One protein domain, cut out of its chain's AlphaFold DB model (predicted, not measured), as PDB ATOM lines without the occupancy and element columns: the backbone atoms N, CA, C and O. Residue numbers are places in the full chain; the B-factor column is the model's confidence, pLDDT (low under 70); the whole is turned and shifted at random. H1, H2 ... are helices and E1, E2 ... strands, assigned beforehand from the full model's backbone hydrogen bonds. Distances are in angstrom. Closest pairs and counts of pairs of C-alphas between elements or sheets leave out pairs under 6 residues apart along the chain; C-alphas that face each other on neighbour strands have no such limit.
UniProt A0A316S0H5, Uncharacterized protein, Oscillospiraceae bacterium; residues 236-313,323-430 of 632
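This is residues 236 to 313 and 323 to 430 of the 632 residues of an uncharacterized protein of Oscillospiraceae bacterium (UniProt A0A316S0H5). Two lobes lie end to end: a strongly twisted sheet whose long hairpin, E3 and E4, reaches out sideways, and a lobe of three long crossing helices, H2, H3 and H4. Short H1 packs on the sheet near the helical lobe, and short H5 sits at the sheet's other end. The 186 printed residues hold E1, H1, H2, H3, H4, E2, H5, E3 and E4 along the chain; the antiparallel sheet's order is E2, E1, E4, E3. The class is mixed and the whole loose, with a radius of gyration of the C-alphas of 20.8 A and spans of 67 by 49 by 27 A.

E1, residues 236 to 243, begins at C-alpha 236 (-6.049, -8.915, 25.749). E2 is residues 361 to 367, E3 393 to 403, 32.8 A, and E4 409 to 420, 34.3 A, ending at (-16.074, -14.091, 24.488). H1 is residues 247 to 253, H2 259 to 284, 34.5 A, H3 290 to 311, 33.0 A, H4 334 to 357, 32.9 A, and H5 378 to 383.

N 239 and O 364 of E1 and E2 are 2.9 A apart, N 240 and O 419 of E1 and E4 2.8 A, and N 398 and O 414 of the hairpin 2.8 A. H1 is on the sheet at a height of 8.8 A; H5 is on it, over none of its strands. H2 touches H4, closest at C-alphas 267 and 353, 6.3 A, at a steep tilt of 49 degrees, opposite ways. H3 touches H4, closest at C-alphas 300 and 346, 5.4 A. Every O i to N i+4 pair is within hydrogen-bond range in H5, but 17 of 22 in H2, 15 of 18 in H3, 18 of 20 in H4, and 1 of 3 in H1, where 3 of 4 O i to N i+3 pairs are.

Residues 314 to 322 are not printed; C-alphas 313 and 323 are 21.2 A apart across the cut. No link printed whole is long. The mean pLDDT of the printed part is 80.0, and 47 residues are under 70, among them 274 to 296.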
ATOM      1  N   PHE A 236      -4.703  -9.359  26.056       92.75
ATOM      2  CA  PHE A 236      -6.049  -8.915  25.749       92.75
ATOM      3  C   PHE A 236      -6.987 -10.102  25.547       92.75
ATOM      4  O   PHE A 236      -6.552 -11.231  25.338       92.75
ATOM      5  N   THR A 237      -8.281  -9.815  25.562       92.69
ATOM      6  CA  THR A 237      -9.346 -10.743  25.184       92.69
ATOM      7  C   THR A 237     -10.142 -10.115  24.056       92.69
ATOM      8  O   THR A 237     -10.484  -8.928  24.131       92.69
ATOM      9  N   LYS A 238     -10.463 -10.894  23.021       92.75
ATOM     10  CA  LYS A 238     -11.449 -10.470  22.026       92.75
ATOM     11  C   LYS A 238     -12.850 -10.900  22.430       92.75
ATOM     12  O   LYS A 238     -13.060 -11.954  23.033       92.75
ATOM     13  N   TYR A 239     -13.818 -10.071  22.085       93.31
ATOM     14  CA  TYR A 239     -15.213 -10.296  22.410       93.31
ATOM     15  C   TYR A 239     -16.122  -9.690  21.346       93.31
ATOM     16  O   TYR A 239     -15.805  -8.675  20.727       93.31
ATOM     17  N   THR A 240     -17.303 -10.274  21.191       94.88
ATOM     18  CA  THR A 240     -18.430  -9.612  20.548       94.88
ATOM     19  C   THR A 240     -19.221  -8.842  21.596       94.88
ATOM     20  O   THR A 240     -19.408  -9.322  22.716       94.88
ATOM     21  N   SER A 241     -19.697  -7.647  21.260       95.19
ATOM     22  CA  SER A 241     -20.573  -6.880  22.147       95.19
ATOM     23  C   SER A 241     -21.695  -6.173  21.411       95.19
ATOM     24  O   SER A 241     -21.589  -5.850  20.230       95.19
ATOM     25  N   TYR A 242     -22.772  -5.900  22.137       95.69
ATOM     26  CA  TYR A 242     -23.882  -5.098  21.648       95.69
ATOM     27  C   TYR A 242     -24.528  -4.329  22.798       95.69
ATOM     28  O   TYR A 242     -24.831  -4.887  23.854       95.69
ATOM     29  N   THR A 243     -24.752  -3.032  22.586       94.44
ATOM     30  CA  THR A 243     -25.504  -2.202  23.535       94.44
ATOM     31  C   THR A 243     -26.989  -2.401  23.275       94.44
ATOM     32  O   THR A 243     -27.483  -2.037  22.210       94.44
ATOM     33  N   LEU A 244     -27.714  -2.961  24.243       92.69
ATOM     34  CA  LEU A 244     -29.149  -3.187  24.114       92.69
ATOM     35  C   LEU A 244     -29.873  -1.852  23.935       92.69
ATOM     36  O   LEU A 244     -29.746  -0.942  24.755       92.69
ATOM     37  N   LYS A 245     -30.699  -1.769  22.890       86.25
ATOM     38  CA  LYS A 245     -31.508  -0.579  22.596       86.25
ATOM     39  C   LYS A 245     -32.476  -0.209  23.725       86.25
ATOM     40  O   LYS A 245     -32.763   0.969  23.918       86.25
ATOM     41  N   ASN A 246     -33.002  -1.203  24.438       83.31
ATOM     42  CA  ASN A 246     -33.855  -1.017  25.609       83.31
ATOM     43  C   ASN A 246     -33.419  -1.985  26.719       83.31
ATOM     44  O   ASN A 246     -33.211  -3.174  26.473       83.31
ATOM     45  N   THR A 247     -33.313  -1.481  27.947       86.06
ATOM     46  CA  THR A 247     -32.967  -2.257  29.143       86.06
ATOM     47  C   THR A 247     -33.941  -3.397  29.428       86.06
ATOM     48  O   THR A 247     -33.523  -4.414  29.975       86.06
ATOM     49  N   ASP A 248     -35.199  -3.286  28.990       87.88
ATOM     50  CA  ASP A 248     -36.216  -4.339  29.138       87.88
ATOM     51  C   ASP A 248     -35.881  -5.614  28.344       87.88
ATOM     52  O   ASP A 248     -36.510  -6.654  28.522       87.88
ATOM     53  N   TRP A 249     -34.895  -5.563  27.442       91.00
ATOM     54  CA  TRP A 249     -34.434  -6.737  26.697       91.00
ATOM     55  C   TRP A 249     -33.478  -7.614  27.510       91.00
ATOM     56  O   TRP A 249     -33.137  -8.699  27.049       91.00
ATOM     57  N   LYS A 250     -33.047  -7.168  28.699       92.88
ATOM     58  CA  LYS A 250     -32.020  -7.829  29.513       92.88
ATOM     59  C   LYS A 250     -32.308  -9.313  29.756       92.88
ATOM     60  O   LYS A 250     -31.474 -10.139  29.413       92.88
ATOM     61  N   GLU A 251     -33.490  -9.653  30.269       94.00
ATOM     62  CA  GLU A 251     -33.845 -11.046  30.600       94.00
ATOM     63  C   GLU A 251     -33.879 -11.977  29.378       94.00
ATOM     64  O   GLU A 251     -33.745 -13.196  29.506       94.00
ATOM     65  N   ASP A 252     -34.112 -11.434  28.183       94.44
ATOM     66  CA  ASP A 252     -34.069 -12.213  26.947       94.44
ATOM     67  C   ASP A 252     -32.646 -12.290  26.392       94.44
ATOM     68  O   ASP A 252     -32.235 -13.352  25.932       94.44
ATOM     69  N   ALA A 253     -31.871 -11.209  26.501       94.38
ATOM     70  CA  ALA A 253     -30.465 -11.169  26.111       94.38
ATOM     71  C   ALA A 253     -29.582 -12.079  26.984       94.38
ATOM     72  O   ALA A 253     -28.633 -12.667  26.482       94.38
ATOM     73  N   GLU A 254     -29.912 -12.277  28.262       95.75
ATOM     74  CA  GLU A 254     -29.201 -13.216  29.150       95.75
ATOM     75  C   GLU A 254     -29.293 -14.679  28.674       95.75
ATOM     76  O   GLU A 254     -28.428 -15.498  28.990       95.75
ATOM     77  N   LYS A 255     -30.322 -15.012  27.886       95.62
ATOM     78  CA  LYS A 255     -30.536 -16.353  27.320       95.62
ATOM     79  C   LYS A 255     -29.852 -16.544  25.963       95.62
ATOM     80  O   LYS A 255     -29.855 -17.658  25.449       95.62
ATOM     81  N   VAL A 256     -29.318 -15.474  25.376       94.56
ATOM     82  CA  VAL A 256     -28.674 -15.476  24.059       94.56
ATOM     83  C   VAL A 256     -27.208 -15.856  24.211       94.56
ATOM     84  O   VAL A 256     -26.443 -15.132  24.842       94.56
ATOM     85  N   THR A 257     -26.824 -16.968  23.591       93.38
ATOM     86  CA  THR A 257     -25.497 -17.588  23.739       93.38
ATOM     87  C   THR A 257     -24.620 -17.452  22.493       93.38
ATOM     88  O   THR A 257     -23.446 -17.817  22.512       93.38
ATOM     89  N   SER A 258     -25.171 -16.933  21.393       92.38
ATOM     90  CA  SER A 258     -24.455 -16.761  20.127       92.38
ATOM     91  C   SER A 258     -24.807 -15.445  19.433       92.38
ATOM     92  O   SER A 258     -25.847 -14.838  19.698       92.38
ATOM     93  N   VAL A 259     -23.947 -15.020  18.504       90.19
ATOM     94  CA  VAL A 259     -24.175 -13.827  17.676       90.19
ATOM     95  C   VAL A 259     -25.433 -13.993  16.823       90.19
ATOM     96  O   VAL A 259     -26.246 -13.080  16.730       90.19
ATOM     97  N   GLU A 260     -25.672 -15.176  16.263       88.62
ATOM     98  CA  GLU A 260     -26.868 -15.456  15.465       88.62
ATOM     99  C   GLU A 260     -28.147 -15.396  16.310       88.62
ATOM    100  O   GLU A 260     -29.185 -14.919  15.845       88.62
ATOM    101  N   GLU A 261     -28.099 -15.876  17.555       91.94
ATOM    102  CA  GLU A 261     -29.202 -15.740  18.512       91.94
ATOM    103  C   GLU A 261     -29.433 -14.273  18.900       91.94
ATOM    104  O   GLU A 261     -30.587 -13.848  19.011       91.94
ATOM    105  N   LEU A 262     -28.365 -13.480  19.020       92.50
ATOM    106  CA  LEU A 262     -28.448 -12.045  19.282       92.50
ATOM    107  C   LEU A 262     -29.091 -11.307  18.109       92.50
ATOM    108  O   LEU A 262     -30.055 -10.568  18.314       92.50
ATOM    109  N   LYS A 263     -28.613 -11.540  16.878       89.62
ATOM    110  CA  LYS A 263     -29.193 -10.963  15.658       89.62
ATOM    111  C   LYS A 263     -30.688 -11.308  15.580       89.62
ATOM    112  O   LYS A 263     -31.520 -10.420  15.400       89.62
ATOM    113  N   LYS A 264     -31.076 -12.565  15.850       88.00
ATOM    114  CA  LYS A 264     -32.495 -12.976  15.937       88.00
ATOM    115  C   LYS A 264     -33.271 -12.228  17.022       88.00
ATOM    116  O   LYS A 264     -34.408 -11.826  16.769       88.00
ATOM    117  N   LEU A 265     -32.702 -12.041  18.216       91.00
ATOM    118  CA  LEU A 265     -33.335 -11.274  19.294       91.00
ATOM    119  C   LEU A 265     -33.587  -9.822  18.865       91.00
ATOM    120  O   LEU A 265     -34.706  -9.333  19.033       91.00
ATOM    121  N   ILE A 266     -32.585  -9.164  18.271       89.50
ATOM    122  CA  ILE A 266     -32.682  -7.785  17.774       89.50
ATOM    123  C   ILE A 266     -33.814  -7.676  16.753       89.50
ATOM    124  O   ILE A 266     -34.709  -6.843  16.922       89.50
ATOM    125  N   VAL A 267     -33.826  -8.545  15.735       85.56
ATOM    126  CA  VAL A 267     -34.868  -8.526  14.698       85.56
ATOM    127  C   VAL A 267     -36.252  -8.748  15.315       85.56
ATOM    128  O   VAL A 267     -37.178  -7.996  15.017       85.56
ATOM    129  N   ASN A 268     -36.394  -9.718  16.224       85.75
ATOM    130  CA  ASN A 268     -37.664 -10.003  16.897       85.75
ATOM    131  C   ASN A 268     -38.184  -8.808  17.705       85.75
ATOM    132  O   ASN A 268     -39.351  -8.438  17.569       85.75
ATOM    133  N   LYS A 269     -37.334  -8.184  18.526       87.31
ATOM    134  CA  LYS A 269     -37.739  -7.057  19.376       87.31
ATOM    135  C   LYS A 269     -38.037  -5.795  18.565       87.31
ATOM    136  O   LYS A 269     -39.011  -5.104  18.856       87.31
ATOM    137  N   MET A 270     -37.238  -5.521  17.532       83.19
ATOM    138  CA  MET A 270     -37.454  -4.406  16.601       83.19
ATOM    139  C   MET A 270     -38.729  -4.586  15.775       83.19
ATOM    140  O   MET A 270     -39.447  -3.613  15.521       83.19
ATOM    141  N   PHE A 271     -39.030  -5.825  15.374       77.62
ATOM    142  CA  PHE A 271     -40.293  -6.160  14.732       77.62
ATOM    143  C   PHE A 271     -41.457  -5.908  15.687       77.62
ATOM    144  O   PHE A 271     -42.365  -5.169  15.327       77.62
ATOM    145  N   ASP A 272     -41.420  -6.439  16.913       77.12
ATOM    146  CA  ASP A 272     -42.524  -6.299  17.869       77.12
ATOM    147  C   ASP A 272     -42.812  -4.833  18.233       77.12
ATOM    148  O   ASP A 272     -43.980  -4.445  18.325       77.12
ATOM    149  N   SER A 273     -41.789  -3.982  18.374       73.44
ATOM    150  CA  SER A 273     -42.002  -2.548  18.613       73.44
ATOM    151  C   SER A 273     -42.619  -1.847  17.398       73.44
ATOM    152  O   SER A 273     -43.587  -1.099  17.523       73.44
ATOM    153  N   SER A 274     -42.099  -2.118  16.197       69.31
ATOM    154  CA  SER A 274     -42.496  -1.409  14.972       69.31
ATOM    155  C   SER A 274     -43.837  -1.894  14.411       69.31
ATOM    156  O   SER A 274     -44.631  -1.097  13.907       69.31
ATOM    157  N   TYR A 275     -44.110  -3.197  14.518       65.12
ATOM    158  CA  TYR A 275     -45.369  -3.831  14.133       65.12
ATOM    159  C   TYR A 275     -46.540  -3.247  14.927       65.12
ATOM    160  O   TYR A 275     -47.550  -2.849  14.340       65.12
ATOM    161  N   ASN A 276     -46.378  -3.131  16.250       62.12
ATOM    162  CA  ASN A 276     -47.424  -2.652  17.150       62.12
ATOM    163  C   ASN A 276     -47.768  -1.165  16.960       62.12
ATOM    164  O   ASN A 276     -48.928  -0.798  17.151       62.12
ATOM    165  N   GLU A 277     -46.809  -0.327  16.553       62.03
ATOM    166  CA  GLU A 277     -47.024   1.116  16.364       62.03
ATOM    167  C   GLU A 277     -47.473   1.507  14.949       62.03
ATOM    168  O   GLU A 277     -48.358   2.348  14.802       62.03
ATOM    169  N   LYS A 278     -46.873   0.928  13.899       59.75
ATOM    170  CA  LYS A 278     -47.027   1.436  12.519       59.75
ATOM    171  C   LYS A 278     -47.848   0.542  11.593       59.75
ATOM    172  O   LYS A 278     -48.416   1.047  10.628       59.75
ATOM    173  N   TYR A 279     -47.921  -0.761  11.862       59.88
ATOM    174  CA  TYR A 279     -48.419  -1.739  10.882       59.88
ATOM    175  C   TYR A 279     -49.585  -2.595  11.374       59.88
ATOM    176  O   TYR A 279     -50.131  -3.386  10.607       59.88
ATOM    177  N   LYS A 280     -50.035  -2.377  12.615       60.31
ATOM    178  CA  LYS A 280     -51.220  -3.023  13.193       60.31
ATOM    179  C   LYS A 280     -52.464  -2.897  12.297       60.31
ATOM    180  O   LYS A 280     -53.228  -3.852  12.212       60.31
ATOM    181  N   SER A 281     -52.636  -1.767  11.599       58.81
ATOM    182  CA  SER A 281     -53.767  -1.512  10.692       58.81
ATOM    183  C   SER A 281     -53.711  -2.302   9.377       58.81
ATOM    184  O   SER A 281     -54.755  -2.691   8.859       58.81
ATOM    185  N   VAL A 282     -52.509  -2.603   8.866       58.34
ATOM    186  CA  VAL A 282     -52.292  -3.255   7.558       58.34
ATOM    187  C   VAL A 282     -52.890  -4.667   7.504       58.34
ATOM    188  O   VAL A 282     -53.320  -5.117   6.444       58.34
ATOM    189  N   PHE A 283     -52.956  -5.353   8.647       57.03
ATOM    190  CA  PHE A 283     -53.470  -6.723   8.744       57.03
ATOM    191  C   PHE A 283     -54.956  -6.787   9.124       57.03
ATOM    192  O   PHE A 283     -55.664  -7.677   8.651       57.03
ATOM    193  N   THR A 284     -55.458  -5.835   9.922       56.75
ATOM    194  CA  THR A 284     -56.892  -5.743  10.260       56.75
ATOM    195  C   THR A 284     -57.767  -5.465   9.041       56.75
ATOM    196  O   THR A 284     -58.854  -6.028   8.946       56.75
ATOM    197  N   ASP A 285     -57.277  -4.680   8.079       54.88
ATOM    198  CA  ASP A 285     -58.048  -4.300   6.888       54.88
ATOM    199  C   ASP A 285     -58.202  -5.446   5.864       54.88
ATOM    200  O   ASP A 285     -59.019  -5.350   4.948       54.88
ATOM    201  N   LYS A 286     -57.452  -6.550   6.019       55.75
ATOM    202  CA  LYS A 286     -57.468  -7.710   5.102       55.75
ATOM    203  C   LYS A 286     -58.013  -9.014   5.716       55.75
ATOM    204  O   LYS A 286     -57.931 -10.051   5.068       55.75
ATOM    205  N   GLY A 287     -58.599  -8.982   6.920       55.09
ATOM    206  CA  GLY A 287     -59.325 -10.132   7.499       55.09
ATOM    207  C   GLY A 287     -58.455 -11.305   7.983       55.09
ATOM    208  O   GLY A 287     -58.936 -12.432   8.059       55.09
ATOM    209  N   ILE A 288     -57.185 -11.046   8.297       55.69
ATOM    210  CA  ILE A 288     -56.182 -12.060   8.662       55.69
ATOM    211  C   ILE A 288     -56.376 -12.512  10.123       55.69
ATOM    212  O   ILE A 288     -56.494 -11.677  11.025       55.69
ATOM    213  N   THR A 289     -56.421 -13.830  10.363       57.44
ATOM    214  CA  THR A 289     -56.679 -14.414  11.696       57.44
ATOM    215  C   THR A 289     -55.437 -14.383  12.593       57.44
ATOM    216  O   THR A 289     -54.320 -14.189  12.119       57.44
ATOM    217  N   ASP A 290     -55.596 -14.588  13.906       55.34
ATOM    218  CA  ASP A 290     -54.458 -14.608  14.843       55.34
ATOM    219  C   ASP A 290     -53.425 -15.710  14.526       55.34
ATOM    220  O   ASP A 290     -52.235 -15.501  14.740       55.34
ATOM    221  N   ALA A 291     -53.847 -16.838  13.942       54.31
ATOM    222  CA  ALA A 291     -52.953 -17.930  13.540       54.31
ATOM    223  C   ALA A 291     -52.057 -17.565  12.338       54.31
ATOM    224  O   ALA A 291     -50.906 -17.998  12.262       54.31
ATOM    225  N   ASP A 292     -52.550 -16.719  11.433       60.38
ATOM    226  CA  ASP A 292     -51.790 -16.235  10.276       60.38
ATOM    227  C   ASP A 292     -50.742 -15.183  10.689       60.38
ATOM    228  O   ASP A 292     -49.712 -15.027  10.028       60.38
ATOM    229  N   LYS A 293     -50.948 -14.475  11.812       61.44
ATOM    230  CA  LYS A 293     -50.000 -13.471  12.338       61.44
ATOM    231  C   LYS A 293     -48.666 -14.094  12.747       61.44
ATOM    232  O   LYS A 293     -47.616 -13.553  12.395       61.44
ATOM    233  N   ASP A 294     -48.699 -15.242  13.421       65.19
ATOM    234  CA  ASP A 294     -47.492 -15.950  13.866       65.19
ATOM    235  C   ASP A 294     -46.671 -16.482  12.687       65.19
ATOM    236  O   ASP A 294     -45.439 -16.419  12.710       65.19
ATOM    237  N   GLN A 295     -47.339 -16.967  11.636       68.69
ATOM    238  CA  GLN A 295     -46.664 -17.384  10.406       68.69
ATOM    239  C   GLN A 295     -46.080 -16.176   9.658       68.69
ATOM    240  O   GLN A 295     -44.915 -16.210   9.272       68.69
ATOM    241  N   THR A 296     -46.811 -15.057   9.589       67.31
ATOM    242  CA  THR A 296     -46.317 -13.806   8.975       67.31
ATOM    243  C   THR A 296     -45.054 -13.299   9.652       67.31
ATOM    244  O   THR A 296     -44.102 -12.902   8.984       67.31
ATOM    245  N   LYS A 297     -45.037 -13.308  10.990       70.81
ATOM    246  CA  LYS A 297     -43.874 -12.896  11.778       70.81
ATOM    247  C   LYS A 297     -42.663 -13.769  11.451       70.81
ATOM    248  O   LYS A 297     -41.578 -13.234  11.231       70.81
ATOM    249  N   LYS A 298     -42.853 -15.090  11.373       72.88
ATOM    250  CA  LYS A 298     -41.794 -16.037  10.988       72.88
ATOM    251  C   LYS A 298     -41.283 -15.778   9.569       72.88
ATOM    252  O   LYS A 298     -40.073 -15.771   9.373       72.88
ATOM    253  N   ASP A 299     -42.174 -15.506   8.621       73.94
ATOM    254  CA  ASP A 299     -41.824 -15.300   7.212       73.94
ATOM    255  C   ASP A 299     -41.104 -13.955   6.976       73.94
ATOM    256  O   ASP A 299     -40.122 -13.895   6.229       73.94
ATOM    257  N   VAL A 300     -41.513 -12.879   7.664       73.44
ATOM    258  CA  VAL A 300     -40.814 -11.576   7.652       73.44
ATOM    259  C   VAL A 300     -39.436 -11.685   8.296       73.44
ATOM    260  O   VAL A 300     -38.454 -11.238   7.705       73.44
ATOM    261  N   LEU A 301     -39.347 -12.320   9.467       73.62
ATOM    262  CA  LEU A 301     -38.082 -12.569  10.159       73.62
ATOM    263  C   LEU A 301     -37.112 -13.363   9.275       73.62
ATOM    264  O   LEU A 301     -35.957 -12.971   9.125       73.62
ATOM    265  N   ALA A 302     -37.588 -14.449   8.659       74.25
ATOM    266  CA  ALA A 302     -36.790 -15.280   7.765       74.25
ATOM    267  C   ALA A 302     -36.305 -14.504   6.531       74.25
ATOM    268  O   ALA A 302     -35.159 -14.665   6.126       74.25
ATOM    269  N   THR A 303     -37.148 -13.634   5.965       75.81
ATOM    270  CA  THR A 303     -36.785 -12.808   4.804       75.81
ATOM    271  C   THR A 303     -35.698 -11.783   5.148       75.81
ATOM    272  O   THR A 303     -34.743 -11.639   4.394       75.81
ATOM    273  N   ILE A 304     -35.798 -11.107   6.297       74.25
ATOM    274  CA  ILE A 304     -34.803 -10.109   6.731       74.25
ATOM    275  C   ILE A 304     -33.461 -10.769   7.062       74.25
ATOM    276  O   ILE A 304     -32.423 -10.297   6.611       74.25
ATOM    277  N   LEU A 305     -33.478 -11.887   7.797       71.88
ATOM    278  CA  LEU A 305     -32.262 -12.656   8.090       71.88
ATOM    279  C   LEU A 305     -31.612 -13.211   6.815       71.88
ATOM    280  O   LEU A 305     -30.394 -13.324   6.744       71.88
ATOM    281  N   HIS A 306     -32.409 -13.550   5.799       72.75
ATOM    282  CA  HIS A 306     -31.874 -13.964   4.507       72.75
ATOM    283  C   HIS A 306     -31.183 -12.807   3.767       72.75
ATOM    284  O   HIS A 306     -30.108 -13.008   3.211       72.75
ATOM    285  N   TRP A 307     -31.746 -11.594   3.783       71.38
ATOM    286  CA  TRP A 307     -31.069 -10.422   3.213       71.38
ATOM    287  C   TRP A 307     -29.758 -10.087   3.927       71.38
ATOM    288  O   TRP A 307     -28.797  -9.750   3.248       71.38
ATOM    289  N   ASP A 308     -29.703 -10.251   5.251       67.00
ATOM    290  CA  ASP A 308     -28.466 -10.115   6.038       67.00
ATOM    291  C   ASP A 308     -27.366 -11.055   5.513       67.00
ATOM    292  O   ASP A 308     -26.262 -10.624   5.198       67.00
ATOM    293  N   SER A 309     -27.706 -12.333   5.292       64.44
ATOM    294  CA  SER A 309     -26.752 -13.334   4.790       64.44
ATOM    295  C   SER A 309     -26.237 -13.084   3.364       64.44
ATOM    296  O   SER A 309     -25.226 -13.663   2.978       64.44
ATOM    297  N   LEU A 310     -26.915 -12.246   2.571       51.78
ATOM    298  CA  LEU A 310     -26.498 -11.907   1.204       51.78
ATOM    299  C   LEU A 310     -25.498 -10.740   1.151       51.78
ATOM    300  O   LEU A 310     -24.805 -10.601   0.145       51.78
ATOM    301  N   ASP A 311     -25.410  -9.919   2.202       50.34
ATOM    302  CA  ASP A 311     -24.476  -8.783   2.274       50.34
ATOM    303  C   ASP A 311     -23.074  -9.217   2.763       50.34
ATOM    304  O   ASP A 311     -22.080  -8.539   2.515       50.34
ATOM    305  N   GLU A 312     -22.951 -10.408   3.371       44.38
ATOM    306  CA  GLU A 312     -21.683 -10.971   3.879       44.38
ATOM    307  C   GLU A 312     -20.739 -11.539   2.786       44.38
ATOM    308  O   GLU A 312     -19.764 -12.223   3.086       44.38
ATOM    309  N   GLY A 313     -20.957 -11.250   1.497       40.50
ATOM    310  CA  GLY A 313     -19.965 -11.525   0.441       40.50
ATOM    311  C   GLY A 313     -19.679 -13.006   0.132       40.50
ATOM    312  O   GLY A 313     -18.727 -13.304  -0.594       40.50
ATOM    313  N   ALA A 323     -39.027 -16.266   2.108       59.59
ATOM    314  CA  ALA A 323     -40.405 -16.725   2.324       59.59
ATOM    315  C   ALA A 323     -41.442 -16.021   1.419       59.59
ATOM    316  O   ALA A 323     -42.486 -16.594   1.103       59.59
ATOM    317  N   PHE A 324     -41.137 -14.800   0.962       60.09
ATOM    318  CA  PHE A 324     -41.979 -14.016   0.055       60.09
ATOM    319  C   PHE A 324     -41.483 -13.933  -1.408       60.09
ATOM    320  O   PHE A 324     -42.158 -13.302  -2.221       60.09
ATOM    321  N   GLY A 325     -40.357 -14.563  -1.771       58.69
ATOM    322  CA  GLY A 325     -39.788 -14.539  -3.132       58.69
ATOM    323  C   GLY A 325     -39.255 -13.168  -3.602       58.69
ATOM    324  O   GLY A 325     -39.007 -12.267  -2.800       58.69
ATOM    325  N   VAL A 326     -39.076 -13.007  -4.926       52.56
ATOM    326  CA  VAL A 326     -38.880 -11.700  -5.597       52.56
ATOM    327  C   VAL A 326     -40.240 -11.006  -5.688       52.56
ATOM    328  O   VAL A 326     -41.212 -11.667  -6.048       52.56
ATOM    329  N   LYS A 327     -40.295  -9.698  -5.372       58.50
ATOM    330  CA  LYS A 327     -41.496  -8.830  -5.372       58.50
ATOM    331  C   LYS A 327     -42.647  -9.410  -6.224       58.50
ATOM    332  O   LYS A 327     -42.510  -9.410  -7.452       58.50
ATOM    333  N   PRO A 328     -43.760  -9.876  -5.617       56.88
ATOM    334  CA  PRO A 328     -44.821 -10.566  -6.350       56.88
ATOM    335  C   PRO A 328     -45.328  -9.696  -7.504       56.88
ATOM    336  O   PRO A 328     -45.708  -8.542  -7.295       56.88
ATOM    337  N   SER A 329     -45.260 -10.207  -8.737       52.66
ATOM    338  CA  SER A 329     -45.446  -9.375  -9.930       52.66
ATOM    339  C   SER A 329     -46.911  -9.056 -10.235       52.66
ATOM    340  O   SER A 329     -47.156  -8.054 -10.904       52.66
ATOM    341  N   GLU A 330     -47.886  -9.821  -9.723       58.03
ATOM    342  CA  GLU A 330     -49.321  -9.568  -9.938       58.03
ATOM    343  C   GLU A 330     -50.183 -10.089  -8.761       58.03
ATOM    344  O   GLU A 330     -50.209 -11.288  -8.491       58.03
ATOM    345  N   GLU A 331     -50.928  -9.209  -8.071       59.47
ATOM    346  CA  GLU A 331     -51.879  -9.598  -7.008       59.47
ATOM    347  C   GLU A 331     -53.146 -10.229  -7.617       59.47
ATOM    348  O   GLU A 331     -54.052  -9.516  -8.056       59.47
ATOM    349  N   LYS A 332     -53.236 -11.567  -7.654       58.97
ATOM    350  CA  LYS A 332     -54.407 -12.275  -8.218       58.97
ATOM    351  C   LYS A 332     -55.211 -13.057  -7.186       58.97
ATOM    352  O   LYS A 332     -56.416 -13.226  -7.368       58.97
ATOM    353  N   THR A 333     -54.575 -13.504  -6.109       64.62
ATOM    354  CA  THR A 333     -55.206 -14.278  -5.033       64.62
ATOM    355  C   THR A 333     -55.054 -13.587  -3.676       64.62
ATOM    356  O   THR A 333     -54.255 -12.662  -3.516       64.62
ATOM    357  N   ASP A 334     -55.823 -14.018  -2.672       63.62
ATOM    358  CA  ASP A 334     -55.662 -13.502  -1.304       63.62
ATOM    359  C   ASP A 334     -54.315 -13.918  -0.682       63.62
ATOM    360  O   ASP A 334     -53.744 -13.164   0.107       63.62
ATOM    361  N   GLU A 335     -53.741 -15.041  -1.126       65.00
ATOM    362  CA  GLU A 335     -52.379 -15.467  -0.782       65.00
ATOM    363  C   GLU A 335     -51.314 -14.510  -1.360       65.00
ATOM    364  O   GLU A 335     -50.370 -14.134  -0.662       65.00
ATOM    365  N   ASP A 336     -51.486 -14.020  -2.594       67.00
ATOM    366  CA  ASP A 336     -50.556 -13.055  -3.212       67.00
ATOM    367  C   ASP A 336     -50.606 -11.684  -2.526       67.00
ATOM    368  O   ASP A 336     -49.578 -11.026  -2.340       67.00
ATOM    369  N   LYS A 337     -51.801 -11.256  -2.098       67.00
ATOM    370  CA  LYS A 337     -51.987 -10.019  -1.320       67.00
ATOM    371  C   LYS A 337     -51.283 -10.091   0.031       67.00
ATOM    372  O   LYS A 337     -50.775  -9.072   0.505       67.00
ATOM    373  N   TYR A 338     -51.292 -11.267   0.653       68.62
ATOM    374  CA  TYR A 338     -50.601 -11.538   1.906       68.62
ATOM    375  C   TYR A 338     -49.081 -11.498   1.720       68.62
ATOM    376  O   TYR A 338     -48.399 -10.739   2.412       68.62
ATOM    377  N   LYS A 339     -48.556 -12.222   0.722       70.38
ATOM    378  CA  LYS A 339     -47.118 -12.243   0.415       70.38
ATOM    379  C   LYS A 339     -46.586 -10.857   0.047       70.38
ATOM    380  O   LYS A 339     -45.528 -10.460   0.524       70.38
ATOM    381  N   THR A 340     -47.346 -10.076  -0.724       70.44
ATOM    382  CA  THR A 340     -46.978  -8.697  -1.100       70.44
ATOM    383  C   THR A 340     -46.939  -7.761   0.112       70.44
ATOM    384  O   THR A 340     -46.012  -6.963   0.256       70.44
ATOM    385  N   ALA A 341     -47.923  -7.864   1.012       70.31
ATOM    386  CA  ALA A 341     -47.948  -7.071   2.240       70.31
ATOM    387  C   ALA A 341     -46.791  -7.442   3.187       70.31
ATOM    388  O   ALA A 341     -46.127  -6.547   3.711       70.31
ATOM    389  N   GLY A 342     -46.514  -8.739   3.352       73.50
ATOM    390  CA  GLY A 342     -45.382  -9.248   4.130       73.50
ATOM    391  C   GLY A 342     -44.029  -8.799   3.572       73.50
ATOM    392  O   GLY A 342     -43.200  -8.289   4.324       73.50
ATOM    393  N   TYR A 343     -43.834  -8.882   2.253       73.88
ATOM    394  CA  TYR A 343     -42.619  -8.411   1.581       73.88
ATOM    395  C   TYR A 343     -42.385  -6.909   1.787       73.88
ATOM    396  O   TYR A 343     -41.302  -6.499   2.201       73.88
ATOM    397  N   ASN A 344     -43.404  -6.072   1.560       73.19
ATOM    398  CA  ASN A 344     -43.280  -4.622   1.741       73.19
ATOM    399  C   ASN A 344     -42.981  -4.247   3.200       73.19
ATOM    400  O   ASN A 344     -42.213  -3.316   3.451       73.19
ATOM    401  N   LEU A 345     -43.563  -4.976   4.158       74.94
ATOM    402  CA  LEU A 345     -43.260  -4.813   5.576       74.94
ATOM    403  C   LEU A 345     -41.804  -5.188   5.881       74.94
ATOM    404  O   LEU A 345     -41.114  -4.419   6.546       74.94
ATOM    405  N   ALA A 346     -41.331  -6.324   5.360       76.56
ATOM    406  CA  ALA A 346     -39.939  -6.737   5.497       76.56
ATOM    407  C   ALA A 346     -38.994  -5.661   4.946       76.56
ATOM    408  O   ALA A 346     -38.093  -5.231   5.657       76.56
ATOM    409  N   THR A 347     -39.235  -5.147   3.732       77.44
ATOM    410  CA  THR A 347     -38.423  -4.077   3.125       77.44
ATOM    411  C   THR A 347     -38.419  -2.797   3.963       77.44
ATOM    412  O   THR A 347     -37.361  -2.199   4.164       77.44
ATOM    413  N   ALA A 348     -39.581  -2.375   4.471       75.88
ATOM    414  CA  ALA A 348     -39.690  -1.160   5.276       75.88
ATOM    415  C   ALA A 348     -38.924  -1.270   6.604       75.88
ATOM    416  O   ALA A 348     -38.254  -0.321   7.004       75.88
ATOM    417  N   LEU A 349     -38.994  -2.428   7.266       77.75
ATOM    418  CA  LEU A 349     -38.292  -2.677   8.527       77.75
ATOM    419  C   LEU A 349     -36.795  -2.940   8.331       77.75
ATOM    420  O   LEU A 349     -36.003  -2.589   9.206       77.75
ATOM    421  N   ASN A 350     -36.402  -3.519   7.191       80.12
ATOM    422  CA  ASN A 350     -35.025  -3.932   6.922       80.12
ATOM    423  C   ASN A 350     -34.030  -2.789   7.123       80.12
ATOM    424  O   ASN A 350     -32.999  -2.989   7.742       80.12
ATOM    425  N   THR A 351     -34.358  -1.573   6.681       80.75
ATOM    426  CA  THR A 351     -33.441  -0.424   6.814       80.75
ATOM    427  C   THR A 351     -33.078  -0.126   8.272       80.75
ATOM    428  O   THR A 351     -31.910   0.089   8.590       80.75
ATOM    429  N   ASP A 352     -34.067  -0.098   9.167       81.75
ATOM    430  CA  ASP A 352     -33.842   0.231  10.578       81.75
ATOM    431  C   ASP A 352     -33.227  -0.942  11.345       81.75
ATOM    432  O   ASP A 352     -32.435  -0.732  12.261       81.75
ATOM    433  N   ILE A 353     -33.564  -2.173  10.954       84.38
ATOM    434  CA  ILE A 353     -32.980  -3.389  11.522       84.38
ATOM    435  C   ILE A 353     -31.513  -3.517  11.123       84.38
ATOM    436  O   ILE A 353     -30.687  -3.728  11.998       84.38
ATOM    437  N   GLN A 354     -31.171  -3.318   9.852       81.94
ATOM    438  CA  GLN A 354     -29.793  -3.395   9.364       81.94
ATOM    439  C   GLN A 354     -28.890  -2.358  10.042       81.94
ATOM    440  O   GLN A 354     -27.792  -2.677  10.487       81.94
ATOM    441  N   LYS A 355     -29.391  -1.133  10.259       85.44
ATOM    442  CA  LYS A 355     -28.688  -0.127  11.079       85.44
ATOM    443  C   LYS A 355     -28.444  -0.575  12.520       85.44
ATOM    444  O   LYS A 355     -27.507  -0.091  13.143       85.44
ATOM    445  N   GLU A 356     -29.319  -1.405  13.078       88.12
ATOM    446  CA  GLU A 356     -29.184  -1.913  14.443       88.12
ATOM    447  C   GLU A 356     -28.264  -3.139  14.504       88.12
ATOM    448  O   GLU A 356     -27.438  -3.220  15.405       88.12
ATOM    449  N   LEU A 357     -28.350  -4.044  13.524       87.56
ATOM    450  CA  LEU A 357     -27.452  -5.193  13.376       87.56
ATOM    451  C   LEU A 357     -26.005  -4.745  13.149       87.56
ATOM    452  O   LEU A 357     -25.104  -5.285  13.780       87.56
ATOM    453  N   ALA A 358     -25.786  -3.681  12.372       86.88
ATOM    454  CA  ALA A 358     -24.465  -3.084  12.166       86.88
ATOM    455  C   ALA A 358     -23.815  -2.524  13.451       86.88
ATOM    456  O   ALA A 358     -22.633  -2.191  13.444       86.88
ATOM    457  N   LYS A 359     -24.562  -2.395  14.560       90.38
ATOM    458  CA  LYS A 359     -24.012  -2.002  15.870       90.38
ATOM    459  C   LYS A 359     -23.494  -3.184  16.685       90.38
ATOM    460  O   LYS A 359     -22.947  -2.963  17.767       90.38
ATOM    461  N   VAL A 360     -23.709  -4.421  16.236       92.12
ATOM    462  CA  VAL A 360     -23.072  -5.589  16.845       92.12
ATOM    463  C   VAL A 360     -21.581  -5.494  16.538       92.12
ATOM    464  O   VAL A 360     -21.154  -5.596  15.393       92.12
ATOM    465  N   ASN A 361     -20.787  -5.239  17.571       89.88
ATOM    466  CA  ASN A 361     -19.345  -5.137  17.448       89.88
ATOM    467  C   ASN A 361     -18.736  -6.530  17.601       89.88
ATOM    468  O   ASN A 361     -18.552  -6.990  18.727       89.88
ATOM    469  N   GLU A 362     -18.437  -7.189  16.486       88.62
ATOM    470  CA  GLU A 362     -17.851  -8.536  16.453       88.62
ATOM    471  C   GLU A 362     -16.322  -8.553  16.629       88.62
ATOM    472  O   GLU A 362     -15.746  -9.617  16.833       88.62
ATOM    473  N   SER A 363     -15.664  -7.390  16.615       86.25
ATOM    474  CA  SER A 363     -14.204  -7.240  16.697       86.25
ATOM    475  C   SER A 363     -13.730  -6.546  17.981       86.25
ATOM    476  O   SER A 363     -12.631  -5.989  18.029       86.25
ATOM    477  N   GLY A 364     -14.546  -6.574  19.038       90.06
ATOM    478  CA  GLY A 364     -14.210  -5.981  20.329       90.06
ATOM    479  C   GLY A 364     -12.921  -6.563  20.914       90.06
ATOM    480  O   GLY A 364     -12.672  -7.765  20.840       90.06
ATOM    481  N   LYS A 365     -12.100  -5.699  21.517       90.50
ATOM    482  CA  LYS A 365     -10.837  -6.055  22.175       90.50
ATOM    483  C   LYS A 365     -10.747  -5.325  23.510       90.50
ATOM    484  O   LYS A 365     -10.924  -4.111  23.557       90.50
ATOM    485  N   SER A 366     -10.467  -6.050  24.590       92.56
ATOM    486  CA  SER A 366     -10.197  -5.461  25.907       92.56
ATOM    487  C   SER A 366      -8.820  -5.890  26.372       92.56
ATOM    488  O   SER A 366      -8.507  -7.077  26.332       92.56
ATOM    489  N   TYR A 367      -7.999  -4.936  26.803       93.25
ATOM    490  CA  TYR A 367      -6.707  -5.229  27.412       93.25
ATOM    491  C   TYR A 367      -6.876  -5.694  28.855       93.25
ATOM    492  O   TYR A 367      -7.811  -5.278  29.548       93.25
ATOM    493  N   TYR A 368      -5.952  -6.552  29.288       93.31
ATOM    494  CA  TYR A 368      -5.954  -7.135  30.618       93.31
ATOM    495  C   TYR A 368      -6.047  -6.060  31.696       93.31
ATOM    496  O   TYR A 368      -5.256  -5.117  31.739       93.31
ATOM    497  N   ALA A 369      -6.985  -6.260  32.610       93.12
ATOM    498  CA  ALA A 369      -7.007  -5.594  33.896       93.12
ATOM    499  C   ALA A 369      -7.201  -6.660  34.969       93.12
ATOM    500  O   ALA A 369      -7.938  -7.626  34.762       93.12
ATOM    501  N   ASP A 370      -6.545  -6.479  36.112       92.19
ATOM    502  CA  ASP A 370      -6.776  -7.339  37.264       92.19
ATOM    503  C   ASP A 370      -8.257  -7.222  37.681       92.19
ATOM    504  O   ASP A 370      -8.702  -6.117  38.008       92.19
ATOM    505  N   PRO A 371      -9.039  -8.320  37.676       92.38
ATOM    506  CA  PRO A 371     -10.463  -8.279  38.008       92.38
ATOM    507  C   PRO A 371     -10.729  -7.872  39.468       92.38
ATOM    508  O   PRO A 371     -11.855  -7.523  39.823       92.38
ATOM    509  N   THR A 372      -9.707  -7.891  40.327       93.31
ATOM    510  CA  THR A 372      -9.788  -7.412  41.711       93.31
ATOM    511  C   THR A 372      -9.484  -5.919  41.850       93.31
ATOM    512  O   THR A 372      -9.784  -5.328  42.891       93.31
ATOM    513  N   ALA A 373      -8.932  -5.277  40.812       93.12
ATOM    514  CA  ALA A 373      -8.608  -3.860  40.847       93.12
ATOM    515  C   ALA A 373      -9.878  -3.001  40.870       93.12
ATOM    516  O   ALA A 373     -10.820  -3.196  40.098       93.12
ATOM    517  N   SER A 374      -9.879  -1.977  41.726       91.88
ATOM    518  CA  SER A 374     -10.975  -1.004  41.803       91.88
ATOM    519  C   SER A 374     -11.137  -0.201  40.511       91.88
ATOM    520  O   SER A 374     -12.245   0.227  40.203       91.88
ATOM    521  N   SER A 375     -10.051  -0.020  39.756       90.50
ATOM    522  CA  SER A 375     -10.030   0.666  38.463       90.50
ATOM    523  C   SER A 375     -10.543  -0.187  37.298       90.50
ATOM    524  O   SER A 375     -10.751   0.354  36.215       90.50
ATOM    525  N   ALA A 376     -10.739  -1.499  37.480       92.69
ATOM    526  CA  ALA A 376     -11.251  -2.359  36.420       92.69
ATOM    527  C   ALA A 376     -12.753  -2.124  36.202       92.69
ATOM    528  O   ALA A 376     -13.551  -2.121  37.147       92.69
ATOM    529  N   THR A 377     -13.144  -1.973  34.938       92.69
ATOM    530  CA  THR A 377     -14.557  -1.894  34.545       92.69
ATOM    531  C   THR A 377     -15.267  -3.219  34.807       92.69
ATOM    532  O   THR A 377     -14.640  -4.276  34.798       92.69
ATOM    533  N   ASP A 378     -16.589  -3.201  34.979       93.12
ATOM    534  CA  ASP A 378     -17.361  -4.436  35.186       93.12
ATOM    535  C   ASP A 378     -17.190  -5.433  34.029       93.12
ATOM    536  O   ASP A 378     -17.122  -6.642  34.252       93.12
ATOM    537  N   ALA A 379     -17.037  -4.926  32.799       92.38
ATOM    538  CA  ALA A 379     -16.715  -5.740  31.632       92.38
ATOM    539  C   ALA A 379     -15.339  -6.404  31.758       92.38
ATOM    540  O   ALA A 379     -15.241  -7.611  31.571       92.38
ATOM    541  N   GLN A 380     -14.289  -5.661  32.125       93.50
ATOM    542  CA  GLN A 380     -12.954  -6.233  32.340       93.50
ATOM    543  C   GLN A 380     -12.937  -7.239  33.487       93.50
ATOM    544  O   GLN A 380     -12.370  -8.319  33.342       93.50
ATOM    545  N   LYS A 381     -13.600  -6.919  34.604       94.75
ATOM    546  CA  LYS A 381     -13.727  -7.835  35.741       94.75
ATOM    547  C   LYS A 381     -14.342  -9.152  35.307       94.75
ATOM    548  O   LYS A 381     -13.837 -10.197  35.684       94.75
ATOM    549  N   TRP A 382     -15.397  -9.100  34.497       94.62
ATOM    550  CA  TRP A 382     -16.027 -10.303  33.973       94.62
ATOM    551  C   TRP A 382     -15.157 -11.027  32.938       94.62
ATOM    552  O   TRP A 382     -15.020 -12.239  33.044       94.62
ATOM    553  N   LEU A 383     -14.559 -10.318  31.973       93.19
ATOM    554  CA  LEU A 383     -13.736 -10.898  30.900       93.19
ATOM    555  C   LEU A 383     -12.503 -11.638  31.439       93.19
ATOM    556  O   LEU A 383     -12.166 -12.705  30.932       93.19
ATOM    557  N   PHE A 384     -11.859 -11.093  32.476       92.75
ATOM    558  CA  PHE A 384     -10.634 -11.637  33.078       92.75
ATOM    559  C   PHE A 384     -10.878 -12.402  34.390       92.75
ATOM    560  O   PHE A 384      -9.923 -12.751  35.084       92.75
ATOM    561  N   ASP A 385     -12.141 -12.682  34.731       92.81
ATOM    562  CA  ASP A 385     -12.515 -13.486  35.897       92.81
ATOM    563  C   ASP A 385     -11.960 -14.919  35.802       92.81
ATOM    564  O   ASP A 385     -11.877 -15.529  34.728       92.81
ATOM    565  N   ALA A 386     -11.607 -15.493  36.952       87.06
ATOM    566  CA  ALA A 386     -11.041 -16.831  37.009       87.06
ATOM    567  C   ALA A 386     -12.100 -17.876  36.614       87.06
ATOM    568  O   ALA A 386     -13.061 -18.118  37.339       87.06
ATOM    569  N   GLY A 387     -11.904 -18.533  35.468       86.12
ATOM    570  CA  GLY A 387     -12.798 -19.586  34.968       86.12
ATOM    571  C   GLY A 387     -13.619 -19.207  33.738       86.12
ATOM    572  O   GLY A 387     -14.394 -20.041  33.263       86.12
ATOM    573  N   ARG A 388     -13.430 -17.998  33.192       91.31
ATOM    574  CA  ARG A 388     -13.954 -17.665  31.865       91.31
ATOM    575  C   ARG A 388     -13.352 -18.567  30.801       91.31
ATOM    576  O   ARG A 388     -12.184 -18.952  30.871       91.31
ATOM    577  N   LYS A 389     -14.160 -18.879  29.796       90.81
ATOM    578  CA  LYS A 389     -13.739 -19.607  28.600       90.81
ATOM    579  C   LYS A 389     -14.372 -19.006  27.356       90.81
ATOM    580  O   LYS A 389     -15.387 -18.317  27.414       90.81
ATOM    581  N   SER A 390     -13.745 -19.308  26.233       90.06
ATOM    582  CA  SER A 390     -14.265 -19.021  24.909       90.06
ATOM    583  C   SER A 390     -15.749 -19.403  24.778       90.06
ATOM    584  O   SER A 390     -16.160 -20.485  25.206       90.06
ATOM    585  N   GLY A 391     -16.556 -18.498  24.222       90.62
ATOM    586  CA  GLY A 391     -18.002 -18.668  24.083       90.62
ATOM    587  C   GLY A 391     -18.834 -18.386  25.340       90.62
ATOM    588  O   GLY A 391     -20.056 -18.479  25.259       90.62
ATOM    589  N   ASP A 392     -18.233 -18.037  26.483       94.56
ATOM    590  CA  ASP A 392     -19.006 -17.521  27.619       94.56
ATOM    591  C   ASP A 392     -19.652 -16.176  27.260       94.56
ATOM    592  O   ASP A 392     -19.039 -15.335  26.600       94.56
ATOM    593  N   HIS A 393     -20.874 -15.951  27.744       95.19
ATOM    594  CA  HIS A 393     -21.630 -14.720  27.522       95.19
ATOM    595  C   HIS A 393     -22.154 -14.121  28.829       95.19
ATOM    596  O   HIS A 393     -22.267 -14.799  29.854       95.19
ATOM    597  N   THR A 394     -22.477 -12.831  28.798       96.31
ATOM    598  CA  THR A 394     -23.105 -12.125  29.921       96.31
ATOM    599  C   THR A 394     -23.884 -10.903  29.451       96.31
ATOM    600  O   THR A 394     -23.705 -10.425  28.330       96.31
ATOM    601  N   VAL A 395     -24.713 -10.356  30.343       96.88
ATOM    602  CA  VAL A 395     -25.297  -9.022  30.195       96.88
ATOM    603  C   VAL A 395     -24.901  -8.164  31.392       96.88
ATOM    604  O   VAL A 395     -25.252  -8.467  32.530       96.88
ATOM    605  N   ILE A 396     -24.192  -7.069  31.134       94.88
ATOM    606  CA  ILE A 396     -23.726  -6.126  32.157       94.88
ATOM    607  C   ILE A 396     -24.581  -4.866  32.090       94.88
ATOM    608  O   ILE A 396     -24.828  -4.330  31.011       94.88
ATOM    609  N   THR A 397     -25.048  -4.393  33.245       93.69
ATOM    610  CA  THR A 397     -25.804  -3.143  33.359       93.69
ATOM    611  C   THR A 397     -24.922  -2.080  33.993       93.69
ATOM    612  O   THR A 397     -24.462  -2.278  35.113       93.69
ATOM    613  N   THR A 398     -24.733  -0.954  33.314       88.44
ATOM    614  CA  THR A 398     -24.023   0.211  33.851       88.44
ATOM    615  C   THR A 398     -24.979   1.390  34.005       88.44
ATOM    616  O   THR A 398     -25.977   1.505  33.286       88.44
ATOM    617  N   GLU A 399     -24.698   2.263  34.969       89.31
ATOM    618  CA  GLU A 399     -25.462   3.487  35.196       89.31
ATOM    619  C   GLU A 399     -24.552   4.694  34.982       89.31
ATOM    620  O   GLU A 399     -23.506   4.813  35.616       89.31
ATOM    621  N   THR A 400     -24.948   5.596  34.089       83.81
ATOM    622  CA  THR A 400     -24.257   6.862  33.841       83.81
ATOM    623  C   THR A 400     -25.081   8.005  34.413       83.81
ATOM    624  O   THR A 400     -26.281   8.125  34.157       83.81
ATOM    625  N   LYS A 401     -24.441   8.860  35.211       86.81
ATOM    626  CA  LYS A 401     -25.045  10.099  35.707       86.81
ATOM    627  C   LYS A 401     -24.560  11.258  34.853       86.81
ATOM    628  O   LYS A 401     -23.381  11.352  34.538       86.81
ATOM    629  N   SER A 402     -25.476  12.135  34.470       81.81
ATOM    630  CA  SER A 402     -25.159  13.362  33.743       81.81
ATOM    631  C   SER A 402     -25.884  14.535  34.380       81.81
ATOM    632  O   SER A 402     -27.063  14.424  34.717       81.81
ATOM    633  N   THR A 403     -25.194  15.660  34.540       85.75
ATOM    634  CA  THR A 403     -25.783  16.886  35.087       85.75
ATOM    635  C   THR A 403     -26.099  17.834  33.942       85.75
ATOM    636  O   THR A 403     -25.209  18.300  33.230       85.75
ATOM    637  N   GLY A 404     -27.387  18.104  33.732       76.88
ATOM    638  CA  GLY A 404     -27.846  19.047  32.721       76.88
ATOM    639  C   GLY A 404     -27.370  20.474  33.008       76.88
ATOM    640  O   GLY A 404     -27.014  20.825  34.132       76.88
ATOM    641  N   LYS A 405     -27.427  21.351  31.997       74.88
ATOM    642  CA  LYS A 405     -27.121  22.791  32.159       74.88
ATOM    643  C   LYS A 405     -28.024  23.493  33.187       74.88
ATOM    644  O   LYS A 405     -27.708  24.590  33.630       74.88
ATOM    645  N   ASP A 406     -29.152  22.876  33.533       83.56
ATOM    646  CA  ASP A 406     -30.097  23.302  34.565       83.56
ATOM    647  C   ASP A 406     -29.761  22.755  35.968       83.56
ATOM    648  O   ASP A 406     -30.539  22.958  36.899       83.56
ATOM    649  N   GLY A 407     -28.624  22.070  36.125       81.62
ATOM    650  CA  GLY A 407     -28.175  21.473  37.381       81.62
ATOM    651  C   GLY A 407     -28.907  20.184  37.763       81.62
ATOM    652  O   GLY A 407     -28.695  19.685  38.865       81.62
ATOM    653  N   LYS A 408     -29.779  19.639  36.899       86.44
ATOM    654  CA  LYS A 408     -30.486  18.386  37.187       86.44
ATOM    655  C   LYS A 408     -29.647  17.177  36.810       86.44
ATOM    656  O   LYS A 408     -29.221  17.044  35.664       86.44
ATOM    657  N   GLU A 409     -29.505  16.259  37.756       86.94
ATOM    658  CA  GLU A 409     -28.922  14.946  37.501       86.94
ATOM    659  C   GLU A 409     -29.921  14.036  36.779       86.94
ATOM    660  O   GLU A 409     -31.061  13.853  37.210       86.94
ATOM    661  N   THR A 410     -29.476  13.437  35.681       87.50
ATOM    662  CA  THR A 410     -30.174  12.373  34.959       87.50
ATOM    663  C   THR A 410     -29.331  11.110  35.043       87.50
ATOM    664  O   THR A 410     -28.169  11.115  34.637       87.50
ATOM    665  N   THR A 411     -29.913  10.029  35.566       87.62
ATOM    666  CA  THR A 411     -29.291   8.698  35.562       87.62
ATOM    667  C   THR A 411     -29.819   7.904  34.372       87.62
ATOM    668  O   THR A 411     -31.026   7.689  34.267       87.62
ATOM    669  N   THR A 412     -28.925   7.463  33.491       85.81
ATOM    670  CA  THR A 412     -29.241   6.597  32.350       85.81
ATOM    671  C   THR A 412     -28.694   5.204  32.620       85.81
ATOM    672  O   THR A 412     -27.548   5.056  33.033       85.81
ATOM    673  N   LYS A 413     -29.511   4.171  32.403       88.31
ATOM    674  CA  LYS A 413     -29.066   2.777  32.498       88.31
ATOM    675  C   LYS A 413     -28.756   2.242  31.108       88.31
ATOM    676  O   LYS A 413     -29.586   2.360  30.209       88.31
ATOM    677  N   HIS A 414     -27.603   1.610  30.959       87.75
ATOM    678  CA  HIS A 414     -27.177   0.949  29.734       87.75
ATOM    679  C   HIS A 414     -26.984  -0.542  30.006       87.75
ATOM    680  O   HIS A 414     -26.392  -0.919  31.013       87.75
ATOM    681  N   CYS A 415     -27.490  -1.398  29.120       93.12
ATOM    682  CA  CYS A 415     -27.257  -2.839  29.182       93.12
ATOM    683  C   CYS A 415     -26.403  -3.257  27.990       93.12
ATOM    684  O   CYS A 415     -26.727  -2.923  26.853       93.12
ATOM    685  N   TYR A 416     -25.355  -4.024  28.250       94.19
ATOM    686  CA  TYR A 416     -24.421  -4.508  27.245       94.19
ATOM    687  C   TYR A 416     -24.420  -6.023  27.268       94.19
ATOM    688  O   TYR A 416     -24.177  -6.623  28.313       94.19
ATOM    689  N   TRP A 417     -24.694  -6.636  26.125       96.56
ATOM    690  CA  TRP A 417     -24.463  -8.057  25.925       96.56
ATOM    691  C   TRP A 417     -23.021  -8.257  25.459       96.56
ATOM    692  O   TRP A 417     -22.564  -7.536  24.570       96.56
ATOM    693  N   TYR A 418     -22.326  -9.218  26.058       95.50
ATOM    694  CA  TYR A 418     -20.958  -9.600  25.719       95.50
ATOM    695  C   TYR A 418     -20.882 -11.102  25.459       95.50
ATOM    696  O   TYR A 418     -21.519 -11.883  26.166       95.50
ATOM    697  N   LEU A 419     -20.043 -11.491  24.504       95.00
ATOM    698  CA  LEU A 419     -19.687 -12.873  24.202       95.00
ATOM    699  C   LEU A 419     -18.181 -12.956  23.971       95.00
ATOM    700  O   LEU A 419     -17.645 -12.250  23.121       95.00
ATOM    701  N   ILE A 420     -17.498 -13.828  24.704       93.31
ATOM    702  CA  ILE A 420     -16.074 -14.091  24.488       93.31
ATOM    703  C   ILE A 420     -15.905 -14.828  23.157       93.31
ATOM    704  O   ILE A 420     -16.609 -15.807  22.898       93.31
ATOM    705  N   ALA A 421     -14.961 -14.373  22.329       87.50
ATOM    706  CA  ALA A 421     -14.709 -14.944  21.007       87.50
ATOM    707  C   ALA A 421     -14.469 -16.468  21.058       87.50
ATOM    708  O   ALA A 421     -13.888 -16.997  22.014       87.50
ATOM    709  N   LYS A 422     -14.961 -17.184  20.035       77.75
ATOM    710  CA  LYS A 422     -14.822 -18.644  19.903       77.75
ATOM    711  C   LYS A 422     -13.387 -19.045  19.542       77.75
ATOM    712  O   LYS A 422     -12.746 -18.346  18.771       77.75
ATOM    713  N   ASP A 423     -12.932 -20.178  20.077       66.12
ATOM    714  CA  ASP A 423     -11.649 -20.831  19.780       66.12
ATOM    715  C   ASP A 423     -10.395 -19.980  20.056       66.12
ATOM    716  O   ASP A 423      -9.325 -20.224  19.499       66.12
ATOM    717  N   GLU A 424     -10.509 -19.011  20.962       64.00
ATOM    718  CA  GLU A 424      -9.391 -18.191  21.414       64.00
ATOM    719  C   GLU A 424      -9.120 -18.416  22.908       64.00
ATOM    720  O   GLU A 424     -10.047 -18.549  23.717       64.00
ATOM    721  N   ASP A 425      -7.840 -18.432  23.292       77.06
ATOM    722  CA  ASP A 425      -7.459 -18.305  24.699       77.06
ATOM    723  C   ASP A 425      -8.047 -17.002  25.265       77.06
ATOM    724  O   ASP A 425      -8.140 -15.991  24.564       77.06
ATOM    725  N   ILE A 426      -8.449 -16.994  26.542       78.81
ATOM    726  CA  ILE A 426      -8.972 -15.768  27.169       78.81
ATOM    727  C   ILE A 426      -7.897 -14.686  27.179       78.81
ATOM    728  O   ILE A 426      -8.151 -13.553  26.788       78.81
ATOM    729  N   MET A 427      -6.689 -15.040  27.612       87.19
ATOM    730  CA  MET A 427      -5.554 -14.126  27.638       87.19
ATOM    731  C   MET A 427      -4.684 -14.348  26.407       87.19
ATOM    732  O   MET A 427      -3.791 -15.191  26.405       87.19
ATOM    733  N   GLN A 428      -4.952 -13.565  25.372       88.44
ATOM    734  CA  GLN A 428      -4.200 -13.566  24.123       88.44
ATOM    735  C   GLN A 428      -3.064 -12.565  24.187       88.44
ATOM    736  O   GLN A 428      -3.136 -11.578  24.914       88.44
ATOM    737  N   ILE A 429      -2.045 -12.799  23.372       89.31
ATOM    738  CA  ILE A 429      -0.937 -11.881  23.132       89.31
ATOM    739  C   ILE A 429      -0.921 -11.581  21.633       89.31
ATOM    740  O   ILE A 429      -1.293 -12.436  20.827       89.31
ATOM    741  N   ASP A 430      -0.482 -10.386  21.242       85.62
ATOM    742  CA  ASP A 430      -0.292 -10.065  19.828       85.62
ATOM    743  C   ASP A 430       0.962 -10.760  19.278       85.62
ATOM    744  O   ASP A 430       2.080 -10.243  19.348       85.62
TER     745      ASP A 430